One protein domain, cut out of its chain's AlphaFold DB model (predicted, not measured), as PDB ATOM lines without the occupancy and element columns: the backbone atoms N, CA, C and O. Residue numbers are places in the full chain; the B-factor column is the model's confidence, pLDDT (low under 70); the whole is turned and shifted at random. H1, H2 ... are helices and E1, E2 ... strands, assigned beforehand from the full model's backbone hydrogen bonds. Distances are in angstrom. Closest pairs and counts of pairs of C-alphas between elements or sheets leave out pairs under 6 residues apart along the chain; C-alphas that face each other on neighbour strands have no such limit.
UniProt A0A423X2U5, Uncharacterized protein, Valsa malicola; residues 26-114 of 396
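Overview. This is residues 26 to 114 of the 396 residues of an uncharacterized protein of Valsa malicola (UniProt A0A423X2U5). A small, elongated cluster of helices has H5 in its middle: H2 and H4 pack on H5, and H1 packs on H4 and meets H2 at a corner. The chain runs from H5 into E2, which pairs with E1 in a short two-stranded ribbon; the link between H2 and E1 makes one end of the long axis, and the long stretch of residues 67 to 80 makes the other. The printed part has 89 residues, with five named helices and two named strands in the order H1 H2 E1 H3 H4 H5 E2; the sheet, E1 - E2, is antiparallel and the class is mostly helix. The whole is compact, with a radius of gyration of the C-alphas of 13.9 A, and spans 44 by 28 by 17 A.

Arrangement. H1, residues 26 to 32, and H2, residues 36 to 48, touch only at the corner by their tight link; their closest C-alphas, of Leu 31 and Asn 37, are 4.9 A apart. E1, residues 58 to 61, and E2, residues 106 to 109, are antiparallel neighbours at 141 degrees, with N 58 and O 109 at 2.8 A and N 107 and O 60 at 2.7 A, within hydrogen-bond range. H3, residues 63 to 66, is close but not clearly touching H4, residues 81 to 86; their closest C-alphas, of Thr 66 and Leu 81, are 5.0 A apart. H1 and H4 touch, with closest C-alphas of Gly 29 and Leu 85 at 5.1 A, and run the same way at a shallow tilt of 34 degrees, only just short of steep. H4 and H5, residues 95 to 104, form a helical hairpin: they touch, with closest C-alphas of Leu 81 and Ala 102 at 6.6 A, and run opposite ways at a tilt of 36 degrees, only just steep. H2 and H5 touch, with closest C-alphas of Val 36 and Pro 95 at 4.7 A, at a steep tilt of 49 degrees, the same way. E1 and H5 are near each other, with 7 pairs of C-alphas within 10 A. In H1, H2, H4 and H5 every O i to N i+4 pair is within hydrogen-bond range; H3 is too short for such a pair.

Along the chain. H1 begins at C-alpha 26, (318.345, 392.163, 380.613). H2 is 17.8 A from first to last C-alpha and H5 is 14.3 A. E2 ends at C-alpha 109, (313.193, 407.310, 376.109).

Size, cuts and confidence. The C-alphas of Pro 52 and Glu 74, the two farthest apart, are 44.0 A apart. The printed part has no cut. The link from H3 to H4 is long, with 14 residues. The mean pLDDT of the printed part is 92.2, and residues 113 to 114 are under 70.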
ATOM      1  N   VAL A  26     319.389 392.383 381.631       92.56
ATOM      2  CA  VAL A  26     318.345 392.163 380.613       92.56
ATOM      3  C   VAL A  26     318.939 392.351 379.221       92.56
ATOM      4  O   VAL A  26     318.787 391.489 378.357       92.56
ATOM      5  N   LEU A  27     319.687 393.438 379.018       90.75
ATOM      6  CA  LEU A  27     320.351 393.697 377.746       90.75
ATOM      7  C   LEU A  27     321.386 392.613 377.425       90.75
ATOM      8  O   LEU A  27     321.437 392.125 376.303       90.75
ATOM      9  N   TYR A  28     322.162 392.175 378.416       91.88
ATOM     10  CA  TYR A  28     323.096 391.065 378.272       91.88
ATOM     11  C   TYR A  28     322.370 389.797 377.817       91.88
ATOM     12  O   TYR A  28     322.765 389.219 376.808       91.88
ATOM     13  N   GLY A  29     321.273 389.413 378.474       94.38
ATOM     14  CA  GLY A  29     320.464 388.259 378.082       94.38
ATOM     15  C   GLY A  29     319.943 388.362 376.645       94.38
ATOM     16  O   GLY A  29     320.147 387.444 375.850       94.38
ATOM     17  N   LEU A  30     319.370 389.512 376.273       94.94
ATOM     18  CA  LEU A  30     318.892 389.772 374.908       94.94
ATOM     19  C   LEU A  30     320.005 389.649 373.860       94.94
ATOM     20  O   LEU A  30     319.751 389.208 372.742       94.94
ATOM     21  N   LEU A  31     321.233 390.041 374.204       93.19
ATOM     22  CA  LEU A  31     322.363 390.036 373.278       93.19
ATOM     23  C   LEU A  31     323.120 388.707 373.216       93.19
ATOM     24  O   LEU A  31     323.690 388.408 372.167       93.19
ATOM     25  N   HIS A  32     323.136 387.913 374.285       92.56
ATOM     26  CA  HIS A  32     323.976 386.710 374.354       92.56
ATOM     27  C   HIS A  32     323.228 385.438 374.009       92.56
ATOM     28  O   HIS A  32     323.832 384.516 373.465       92.56
ATOM     29  N   GLN A  33     321.928 385.379 374.291       94.00
ATOM     30  CA  GLN A  33     321.161 384.177 374.013       94.00
ATOM     31  C   GLN A  33     320.956 384.029 372.499       94.00
ATOM     32  O   GLN A  33     320.300 384.843 371.837       94.00
ATOM     33  N   THR A  34     321.551 382.980 371.929       90.38
ATOM     34  CA  THR A  34     321.381 382.620 370.517       90.38
ATOM     35  C   THR A  34     319.906 382.353 370.223       90.38
ATOM     36  O   THR A  34     319.240 381.635 370.959       90.38
ATOM     37  N   GLY A  35     319.380 382.952 369.153       95.81
ATOM     38  CA  GLY A  35     317.945 382.952 368.839       95.81
ATOM     39  C   GLY A  35     317.234 384.202 369.359       95.81
ATOM     40  O   GLY A  35     316.656 384.935 368.557       95.81
ATOM     41  N   VAL A  36     317.366 384.516 370.651       97.12
ATOM     42  CA  VAL A  36     316.793 385.735 371.258       97.12
ATOM     43  C   VAL A  36     317.402 386.990 370.635       97.12
ATOM     44  O   VAL A  36     316.660 387.871 370.212       97.12
ATOM     45  N   ASN A  37     318.728 387.049 370.467       95.62
ATOM     46  CA  ASN A  37     319.390 388.184 369.806       95.62
ATOM     47  C   ASN A  37     318.858 388.401 368.380       95.62
ATOM     48  O   ASN A  37     318.529 389.524 367.995       95.62
ATOM     49  N   ALA A  38     318.720 387.321 367.606       96.81
ATOM     50  CA  ALA A  38     318.219 387.396 366.237       96.81
ATOM     51  C   ALA A  38     316.761 387.885 366.200       96.81
ATOM     52  O   ALA A  38     316.433 388.786 365.428       96.81
ATOM     53  N   ALA A  39     315.903 387.347 367.072       97.69
ATOM     54  CA  ALA A  39     314.521 387.791 367.214       97.69
ATOM     55  C   ALA A  39     314.437 389.264 367.656       97.69
ATOM     56  O   ALA A  39     313.651 390.026 367.094       97.69
ATOM     57  N   TRP A  40     315.294 389.695 368.587       96.81
ATOM     58  CA  TRP A  40     315.380 391.081 369.050       96.81
ATOM     59  C   TRP A  40     315.760 392.025 367.908       96.81
ATOM     60  O   TRP A  40     315.044 392.989 367.637       96.81
ATOM     61  N   LYS A  41     316.832 391.714 367.167       94.69
ATOM     62  CA  LYS A  41     317.256 392.486 365.989       94.69
ATOM     63  C   LYS A  41     316.150 392.575 364.937       94.69
ATOM     64  O   LYS A  41     315.914 393.657 364.403       94.69
ATOM     65  N   ASN A  42     315.445 391.475 364.675       97.50
ATOM     66  CA  ASN A  42     314.320 391.454 363.740       97.50
ATOM     67  C   ASN A  42     313.160 392.335 364.220       97.50
ATOM     68  O   ASN A  42     312.612 393.098 363.425       97.50
ATOM     69  N   LEU A  43     312.810 392.282 365.509       97.06
ATOM     70  CA  LEU A  43     311.745 393.106 366.085       97.06
ATOM     71  C   LEU A  43     312.094 394.597 366.008       97.06
ATOM     72  O   LEU A  43     311.283 395.393 365.530       97.06
ATOM     73  N   ILE A  44     313.304 394.977 366.428       95.06
ATOM     74  CA  ILE A  44     313.773 396.367 366.372       95.06
ATOM     75  C   ILE A  44     313.873 396.847 364.920       95.06
ATOM     76  O   ILE A  44     313.397 397.937 364.609       95.06
ATOM     77  N   GLY A  45     314.401 396.027 364.010       95.69
ATOM     78  CA  GLY A  45     314.451 396.334 362.580       95.69
ATOM     79  C   GLY A  45     313.060 396.537 361.978       95.69
ATOM     80  O   GLY A  45     312.825 397.520 361.278       95.69
ATOM     81  N   ALA A  46     312.094 395.678 362.301       96.81
ATOM     82  CA  ALA A  46     310.722 395.824 361.820       96.81
ATOM     83  C   ALA A  46     310.049 397.105 362.344       96.81
ATOM     84  O   ALA A  46     309.316 397.763 361.608       96.81
ATOM     85  N   ARG A  47     310.307 397.487 363.602       95.62
ATOM     86  CA  ARG A  47     309.700 398.670 364.231       95.62
ATOM     87  C   ARG A  47     310.368 399.982 363.826       95.62
ATOM     88  O   ARG A  47     309.667 400.960 363.588       95.62
ATOM     89  N   PHE A  48     311.694 400.010 363.752       94.50
ATOM     90  CA  PHE A  48     312.479 401.245 363.675       94.50
ATOM     91  C   PHE A  48     313.370 401.341 362.432       94.50
ATOM     92  O   PHE A  48     314.175 402.261 362.344       94.50
ATOM     93  N   SER A  49     313.218 400.457 361.439       95.44
ATOM     94  CA  SER A  49     313.959 400.547 360.161       95.44
ATOM     95  C   SER A  49     313.778 401.876 359.427       95.44
ATOM     96  O   SER A  49     314.662 402.282 358.680       95.44
ATOM     97  N   HIS A  50     312.652 402.557 359.639       95.94
ATOM     98  CA  HIS A  50     312.365 403.857 359.036       95.94
ATOM     99  C   HIS A  50     313.003 405.036 359.788       95.94
ATOM    100  O   HIS A  50     313.021 406.147 359.259       95.94
ATOM    101  N   ILE A  51     313.506 404.818 361.009       94.56
ATOM    102  CA  ILE A  51     314.081 405.866 361.857       94.56
ATOM    103  C   ILE A  51     315.614 405.792 361.784       94.56
ATOM    104  O   ILE A  51     316.185 404.724 362.042       94.56
ATOM    105  N   PRO A  52     316.302 406.910 361.479       93.44
ATOM    106  CA  PRO A  52     317.758 407.001 361.552       93.44
ATOM    107  C   PRO A  52     318.292 406.555 362.918       93.44
ATOM    108  O   PRO A  52     317.682 406.840 363.948       93.44
ATOM    109  N   LYS A  53     319.440 405.863 362.949       84.69
ATOM    110  CA  LYS A  53     320.007 405.283 364.186       84.69
ATOM    111  C   LYS A  53     320.213 406.312 365.306       84.69
ATOM    112  O   LYS A  53     320.073 405.976 366.474       84.69
ATOM    113  N   ASP A  54     320.541 407.551 364.956       87.19
ATOM    114  CA  ASP A  54     320.729 408.682 365.870       87.19
ATOM    115  C   ASP A  54     319.429 409.159 366.536       87.19
ATOM    116  O   ASP A  54     319.480 409.740 367.617       87.19
ATOM    117  N   GLN A  55     318.279 408.865 365.927       90.81
ATOM    118  CA  GLN A  55     316.948 409.228 366.423       90.81
ATOM    119  C   GLN A  55     316.199 408.043 367.040       90.81
ATOM    120  O   GLN A  55     315.078 408.204 367.527       90.81
ATOM    121  N   GLN A  56     316.789 406.844 367.031       89.56
ATOM    122  CA  GLN A  56     316.143 405.675 367.615       89.56
ATOM    123  C   GLN A  56     315.993 405.837 369.134       89.56
ATOM    124  O   GLN A  56     316.916 406.307 369.808       89.56
ATOM    125  N   PRO A  57     314.830 405.462 369.694       89.69
ATOM    126  CA  PRO A  57     314.598 405.565 371.123       89.69
ATOM    127  C   PRO A  57     315.568 404.665 371.890       89.69
ATOM    128  O   PRO A  57     315.919 403.568 371.454       89.69
ATOM    129  N   ARG A  58     315.976 405.127 373.069       88.44
ATOM    130  CA  ARG A  58     316.762 404.331 374.012       88.44
ATOM    131  C   ARG A  58     315.820 403.453 374.831       88.44
ATOM    132  O   ARG A  58     314.739 403.901 375.209       88.44
ATOM    133  N   TYR A  59     316.255 402.237 375.135       90.00
ATOM    134  CA  TYR A  59     315.493 401.271 375.928       90.00
ATOM    135  C   TYR A  59     316.004 401.241 377.370       90.00
ATOM    136  O   TYR A  59     317.215 401.238 377.604       90.00
ATOM    137  N   GLY A  60     315.082 401.201 378.327       90.12
ATOM    138  CA  GLY A  60     315.360 400.949 379.739       90.12
ATOM    139  C   GLY A  60     314.328 399.993 380.331       90.12
ATOM    140  O   GLY A  60     313.249 399.829 379.781       90.12
ATOM    141  N   TRP A  61     314.641 399.364 381.458       92.62
ATOM    142  CA  TRP A  61     313.774 398.381 382.127       92.62
ATOM    143  C   TRP A  61     313.760 398.593 383.638       92.62
ATOM    144  O   TRP A  61     314.820 398.630 384.252       92.62
ATOM    145  N   ASP A  62     312.592 398.700 384.270       90.38
ATOM    146  CA  ASP A  62     312.548 398.890 385.727       90.38
ATOM    147  C   ASP A  62     313.041 397.620 386.451       90.38
ATOM    148  O   ASP A  62     312.455 396.547 386.260       90.38
ATOM    149  N   PRO A  63     314.093 397.693 387.290       86.00
ATOM    150  CA  PRO A  63     314.590 396.537 388.036       86.00
ATOM    151  C   PRO A  63     313.535 395.902 388.940       86.00
ATOM    152  O   PRO A  63     313.592 394.700 389.186       86.00
ATOM    153  N   LYS A  64     312.561 396.678 389.427       88.06
ATOM    154  CA  LYS A  64     311.510 396.151 390.307       88.06
ATOM    155  C   LYS A  64     310.562 395.206 389.577       88.06
ATOM    156  O   LYS A  64     310.024 394.298 390.201       88.06
ATOM    157  N   THR A  65     310.345 395.425 388.282       90.44
ATOM    158  CA  THR A  65     309.401 394.634 387.480       90.44
ATOM    159  C   THR A  65     310.099 393.581 386.629       90.44
ATOM    160  O   THR A  65     309.521 392.533 386.365       90.44
ATOM    161  N   THR A  66     311.339 393.839 386.211       92.69
ATOM    162  CA  THR A  66     312.080 392.962 385.291       92.69
ATOM    163  C   THR A  66     313.176 392.141 385.954       92.69
ATOM    164  O   THR A  66     313.635 391.177 385.346       92.69
ATOM    165  N   GLY A  67     313.586 392.492 387.177       89.19
ATOM    166  CA  GLY A  67     314.632 391.788 387.917       89.19
ATOM    167  C   GLY A  67     314.202 390.408 388.412       89.19
ATOM    168  O   GLY A  67     313.046 390.026 388.261       89.19
ATOM    169  N   ARG A  68     315.123 389.664 389.034       90.56
ATOM    170  CA  ARG A  68     314.860 388.293 389.504       90.56
ATOM    171  C   ARG A  68     313.693 388.195 390.482       90.56
ATOM    172  O   ARG A  68     313.562 389.014 391.395       90.56
ATOM    173  N   LYS A  69     312.911 387.129 390.345       90.69
ATOM    174  CA  LYS A  69     311.822 386.788 391.256       90.69
ATOM    175  C   LYS A  69     312.158 385.539 392.066       90.69
ATOM    176  O   LYS A  69     312.613 384.529 391.536       90.69
ATOM    177  N   GLN A  70     311.927 385.608 393.374       90.31
ATOM    178  CA  GLN A  70     312.117 384.464 394.265       90.31
ATOM    179  C   GLN A  70     311.117 383.345 393.925       90.31
ATOM    180  O   GLN A  70     309.944 383.630 393.688       90.31
ATOM    181  N   GLY A  71     311.570 382.087 393.909       88.38
ATOM    182  CA  GLY A  71     310.721 380.927 393.615       88.38
ATOM    183  C   GLY A  71     310.661 380.525 392.135       88.38
ATOM    184  O   GLY A  71     309.886 379.636 391.786       88.38
ATOM    185  N   PHE A  72     311.402 381.190 391.235       90.25
ATOM    186  CA  PHE A  72     311.383 380.835 389.810       90.25
ATOM    187  C   PHE A  72     312.053 379.485 389.531       90.25
ATOM    188  O   PHE A  72     311.489 378.652 388.829       90.25
ATOM    189  N   LEU A  73     313.235 379.245 390.109       86.88
ATOM    190  CA  LEU A  73     313.979 377.998 389.897       86.88
ATOM    191  C   LEU A  73     313.253 376.788 390.488       86.88
ATOM    192  O   LEU A  73     313.335 375.678 389.964       86.88
ATOM    193  N   GLU A  74     312.522 377.019 391.572       90.94
ATOM    194  CA  GLU A  74     311.678 376.041 392.245       90.94
ATOM    195  C   GLU A  74     310.360 375.776 391.488       90.94
ATOM    196  O   GLU A  74     309.607 374.883 391.870       90.94
ATOM    197  N   ASN A  75     310.095 376.498 390.389       87.31
ATOM    198  CA  ASN A  75     308.836 376.495 389.631       87.31
ATOM    199  C   ASN A  75     307.605 376.877 390.474       87.31
ATOM    200  O   ASN A  75     306.474 376.528 390.131       87.31
ATOM    201  N   GLU A  76     307.805 377.595 391.579       88.38
ATOM    202  CA  GLU A  76     306.723 378.063 392.450       88.38
ATOM    203  C   GLU A  76     306.024 379.290 391.861       88.38
ATOM    204  O   GLU A  76     304.829 379.504 392.077       88.38
ATOM    205  N   THR A  77     306.763 380.109 391.103       86.31
ATOM    206  CA  THR A  77     306.222 381.305 390.457       86.31
ATOM    207  C   THR A  77     306.691 381.438 389.013       86.31
ATOM    208  O   THR A  77     307.811 381.070 388.669       86.31
ATOM    209  N   ALA A  78     305.838 382.020 388.161       87.06
ATOM    210  CA  ALA A  78     306.270 382.499 386.853       87.06
ATOM    211  C   ALA A  78     307.325 383.598 387.058       87.06
ATOM    212  O   ALA A  78     307.063 384.579 387.773       87.06
ATOM    213  N   GLY A  79     308.507 383.380 386.483       91.06
ATOM    214  CA  GLY A  79     309.670 384.254 386.609       91.06
ATOM    215  C   GLY A  79     309.471 385.583 385.910       91.06
ATOM    216  O   GLY A  79     308.555 385.757 385.103       91.06
ATOM    217  N   ASN A  80     310.340 386.531 386.231       94.94
ATOM    218  CA  ASN A  80     310.365 387.818 385.552       94.94
ATOM    219  C   ASN A  80     311.246 387.750 384.298       94.94
ATOM    220  O   ASN A  80     311.933 386.762 384.045       94.94
ATOM    221  N   LEU A  81     311.261 388.837 383.523       95.44
ATOM    222  CA  LEU A  81     312.019 388.931 382.275       95.44
ATOM    223  C   LEU A  81     313.496 388.530 382.423       95.44
ATOM    224  O   LEU A  81     314.017 387.816 381.570       95.44
ATOM    225  N   GLN A  82     314.175 388.965 383.490       95.06
ATOM    226  CA  GLN A  82     315.570 388.592 383.718       95.06
ATOM    227  C   GLN A  82     315.730 387.081 383.920       95.06
ATOM    228  O   GLN A  82     316.655 386.504 383.358       95.06
ATOM    229  N   ASP A  83     314.836 386.444 384.677       94.50
ATOM    230  CA  ASP A  83     314.894 385.002 384.915       94.50
ATOM    231  C   ASP A  83     314.647 384.222 383.614       94.50
ATOM    232  O   ASP A  83     315.388 383.297 383.289       94.50
ATOM    233  N   LEU A  84     313.665 384.656 382.817       95.50
ATOM    234  CA  LEU A  84     313.359 384.060 381.512       95.50
ATOM    235  C   LEU A  84     314.534 384.169 380.529       95.50
ATOM    236  O   LEU A  84     314.775 383.248 379.759       95.50
ATOM    237  N   LEU A  85     315.275 385.281 380.550       95.69
ATOM    238  CA  LEU A  85     316.458 385.476 379.704       95.69
ATOM    239  C   LEU A  85     317.693 384.723 380.216       95.69
ATOM    240  O   LEU A  85     318.531 384.296 379.420       95.69
ATOM    241  N   GLU A  86     317.841 384.588 381.533       93.94
ATOM    242  CA  GLU A  86     318.973 383.897 382.153       93.94
ATOM    243  C   GLU A  86     318.869 382.378 381.986       93.94
ATOM    244  O   GLU A  86     319.862 381.726 381.664       93.94
ATOM    245  N   PHE A  87     317.661 381.831 382.136       94.38
ATOM    246  CA  PHE A  87     317.378 380.396 382.054       94.38
ATOM    247  C   PHE A  87     316.701 379.984 380.739       94.38
ATOM    248  O   PHE A  87     316.107 378.910 380.676       94.38
ATOM    249  N   PHE A  88     316.798 380.822 379.703       95.81
ATOM    250  CA  PHE A  88     316.223 380.557 378.384       95.81
ATOM    251  C   PHE A  88     316.695 379.214 377.814       95.81
ATOM    252  O   PHE A  88     317.899 378.990 377.653       95.81
ATOM    253  N   ASP A  89     315.750 378.351 377.439       95.38
ATOM    254  CA  ASP A  89     316.026 377.096 376.746       95.38
ATOM    255  C   ASP A  89     315.438 377.147 375.324       95.38
ATOM    256  O   ASP A  89     314.218 377.068 375.162       95.38
ATOM    257  N   PRO A  90     316.268 377.198 374.262       94.81
ATOM    258  CA  PRO A  90     315.785 377.305 372.883       94.81
ATOM    259  C   PRO A  90     314.956 376.098 372.421       94.81
ATOM    260  O   PRO A  90     314.354 376.147 371.350       94.81
ATOM    261  N   THR A  91     314.950 374.995 373.178       96.69
ATOM    262  CA  THR A  91     314.127 373.817 372.873       96.69
ATOM    263  C   THR A  91     312.720 373.894 373.461       96.69
ATOM    264  O   THR A  91     311.825 373.212 372.959       96.69
ATOM    265  N   LYS A  92     312.519 374.698 374.511       94.94
ATOM    266  CA  LYS A  92     311.245 374.813 375.236       94.94
ATOM    267  C   LYS A  92     310.577 376.165 375.041       94.94
ATOM    268  O   LYS A  92     309.353 376.226 374.950       94.94
ATOM    269  N   ASP A  93     311.378 377.218 374.965       96.19
ATOM    270  CA  ASP A  93     310.919 378.596 374.988       96.19
ATOM    271  C   ASP A  93     310.973 379.218 373.588       96.19
ATOM    272  O   ASP A  93     311.927 379.019 372.830       96.19
ATOM    273  N   ASP A  94     309.959 380.015 373.237       97.19
ATOM    274  CA  ASP A  94     309.960 380.767 371.979       97.19
ATOM    275  C   ASP A  94     310.742 382.084 372.152       97.19
ATOM    276  O   ASP A  94     310.322 382.957 372.924       97.19
ATOM    277  N   PRO A  95     311.852 382.290 371.414       97.56
ATOM    278  CA  PRO A  95     312.615 383.531 371.492       97.56
ATOM    279  C   PRO A  95     311.788 384.763 371.106       97.56
ATOM    280  O   PRO A  95     312.057 385.856 371.608       97.56
ATOM    281  N   ASN A  96     310.785 384.622 370.231       97.88
ATOM    282  CA  ASN A  96     309.961 385.751 369.794       97.88
ATOM    283  C   ASN A  96     309.058 386.265 370.917       97.88
ATOM    284  O   ASN A  96     308.882 387.477 371.044       97.88
ATOM    285  N   GLU A  97     308.515 385.368 371.739       97.44
ATOM    286  CA  GLU A  97     307.645 385.726 372.861       97.44
ATOM    287  C   GLU A  97     308.428 386.466 373.949       97.44
ATOM    288  O   GLU A  97     308.007 387.532 374.397       97.44
ATOM    289  N   ILE A  98     309.627 385.987 374.293       97.19
ATOM    290  CA  ILE A  98     310.489 386.654 375.282       97.19
ATOM    291  C   ILE A  98     310.924 388.037 374.790       97.19
ATOM    292  O   ILE A  98     310.911 389.003 375.549       97.19
ATOM    293  N   VAL A  99     311.272 388.165 373.508       97.56
ATOM    294  CA  VAL A  99     311.642 389.448 372.895       97.56
ATOM    295  C   VAL A  99     310.475 390.436 372.871       97.56
ATOM    296  O   VAL A  99     310.674 391.623 373.136       97.56
ATOM    297  N   ARG A 100     309.256 389.967 372.583       97.69
ATOM    298  CA  ARG A 100     308.043 390.796 372.651       97.69
ATOM    299  C   ARG A 100     307.787 391.277 374.072       97.69
ATOM    300  O   ARG A 100     307.587 392.474 374.255       97.69
ATOM    301  N   LEU A 101     307.879 390.382 375.054       97.06
ATOM    302  CA  LEU A 101     307.746 390.723 376.469       97.06
ATOM    303  C   LEU A 101     308.811 391.741 376.896       97.06
ATOM    304  O   LEU A 101     308.499 392.741 377.537       97.06
ATOM    305  N   ALA A 102     310.065 391.536 376.485       96.69
ATOM    306  CA  ALA A 102     311.149 392.472 376.753       96.69
ATOM    307  C   ALA A 102     310.854 393.860 376.181       96.69
ATOM    308  O   ALA A 102     311.077 394.864 376.854       96.69
ATOM    309  N   PHE A 103     310.337 393.924 374.955       96.69
ATOM    310  CA  PHE A 103     309.967 395.180 374.317       96.69
ATOM    311  C   PHE A 103     308.780 395.861 375.011       96.69
ATOM    312  O   PHE A 103     308.799 397.072 375.195       96.69
ATOM    313  N   GLU A 104     307.767 395.098 375.423       96.56
ATOM    314  CA  GLU A 104     306.590 395.614 376.128       96.56
ATOM    315  C   GLU A 104     306.943 396.190 377.506       96.56
ATOM    316  O   GLU A 104     306.440 397.245 377.889       96.56
ATOM    317  N   MET A 105     307.857 395.540 378.230       95.19
ATOM    318  CA  MET A 105     308.343 396.025 379.525       95.19
ATOM    319  C   MET A 105     309.384 397.148 379.401       95.19
ATOM    320  O   MET A 105     309.794 397.716 380.419       95.19
ATOM    321  N   ALA A 106     309.841 397.461 378.183       94.12
ATOM    322  CA  ALA A 106     310.839 398.494 377.963       94.12
ATOM    323  C   ALA A 106     310.221 399.894 378.074       94.12
ATOM    324  O   ALA A 106     309.261 400.252 377.394       94.12
ATOM    325  N   GLN A 107     310.845 400.739 378.883       92.88
ATOM    326  CA  GLN A 107     310.613 402.174 378.909       92.88
ATOM    327  C   GLN A 107     311.413 402.813 377.773       92.88
ATOM    328  O   GLN A 107     312.645 402.848 377.807       92.88
ATOM    329  N   LEU A 108     310.714 403.305 376.750       91.62
ATOM    330  CA  LEU A 108     311.342 403.994 375.626       91.62
ATOM    331  C   LEU A 108     311.563 405.469 375.967       91.62
ATOM    332  O   LEU A 108     310.611 406.217 376.179       91.62
ATOM    333  N   THR A 109     312.822 405.896 375.973       88.56
ATOM    334  CA  THR A 109     313.193 407.310 376.109       88.56
ATOM    335  C   THR A 109     313.569 407.867 374.734       88.56
ATOM    336  O   THR A 109     314.439 407.285 374.078       88.56
ATOM    337  N   PRO A 110     312.960 408.973 374.266       87.25
ATOM    338  CA  PRO A 110     313.342 409.606 373.004       87.25
ATOM    339  C   PRO A 110     314.837 409.948 372.964       87.25
ATOM    340  O   PRO A 110     315.403 410.358 373.980       87.25
ATOM    341  N   ALA A 111     315.475 409.815 371.796       82.06
ATOM    342  CA  ALA A 111     316.913 410.057 371.633       82.06
ATOM    343  C   ALA A 111     317.350 411.463 372.096       82.06
ATOM    344  O   ALA A 111     318.409 411.602 372.716       82.06
ATOM    345  N   ASP A 112     316.499 412.469 371.874       78.12
ATOM    346  CA  ASP A 112     316.749 413.875 372.223       78.12
ATOM    347  C   ASP A 112     316.688 414.167 373.727       78.12
ATOM    348  O   ASP A 112     317.236 415.167 374.182       78.12
ATOM    349  N   GLN A 113     316.060 413.296 374.522       65.06
ATOM    350  CA  GLN A 113     315.935 413.478 375.972       65.06
ATOM    351  C   GLN A 113     317.020 412.748 376.764       65.06
ATOM    352  O   GLN A 113     316.901 412.589 377.979       65.06
ATOM    353  N   ALA A 114     318.087 412.282 376.107       57.22
ATOM    354  CA  ALA A 114     319.179 411.630 376.809       57.22
ATOM    355  C   ALA A 114     319.760 412.591 377.875       57.22
ATOM    356  O   ALA A 114     320.280 413.649 377.508       57.22
TER     357      ALA A 114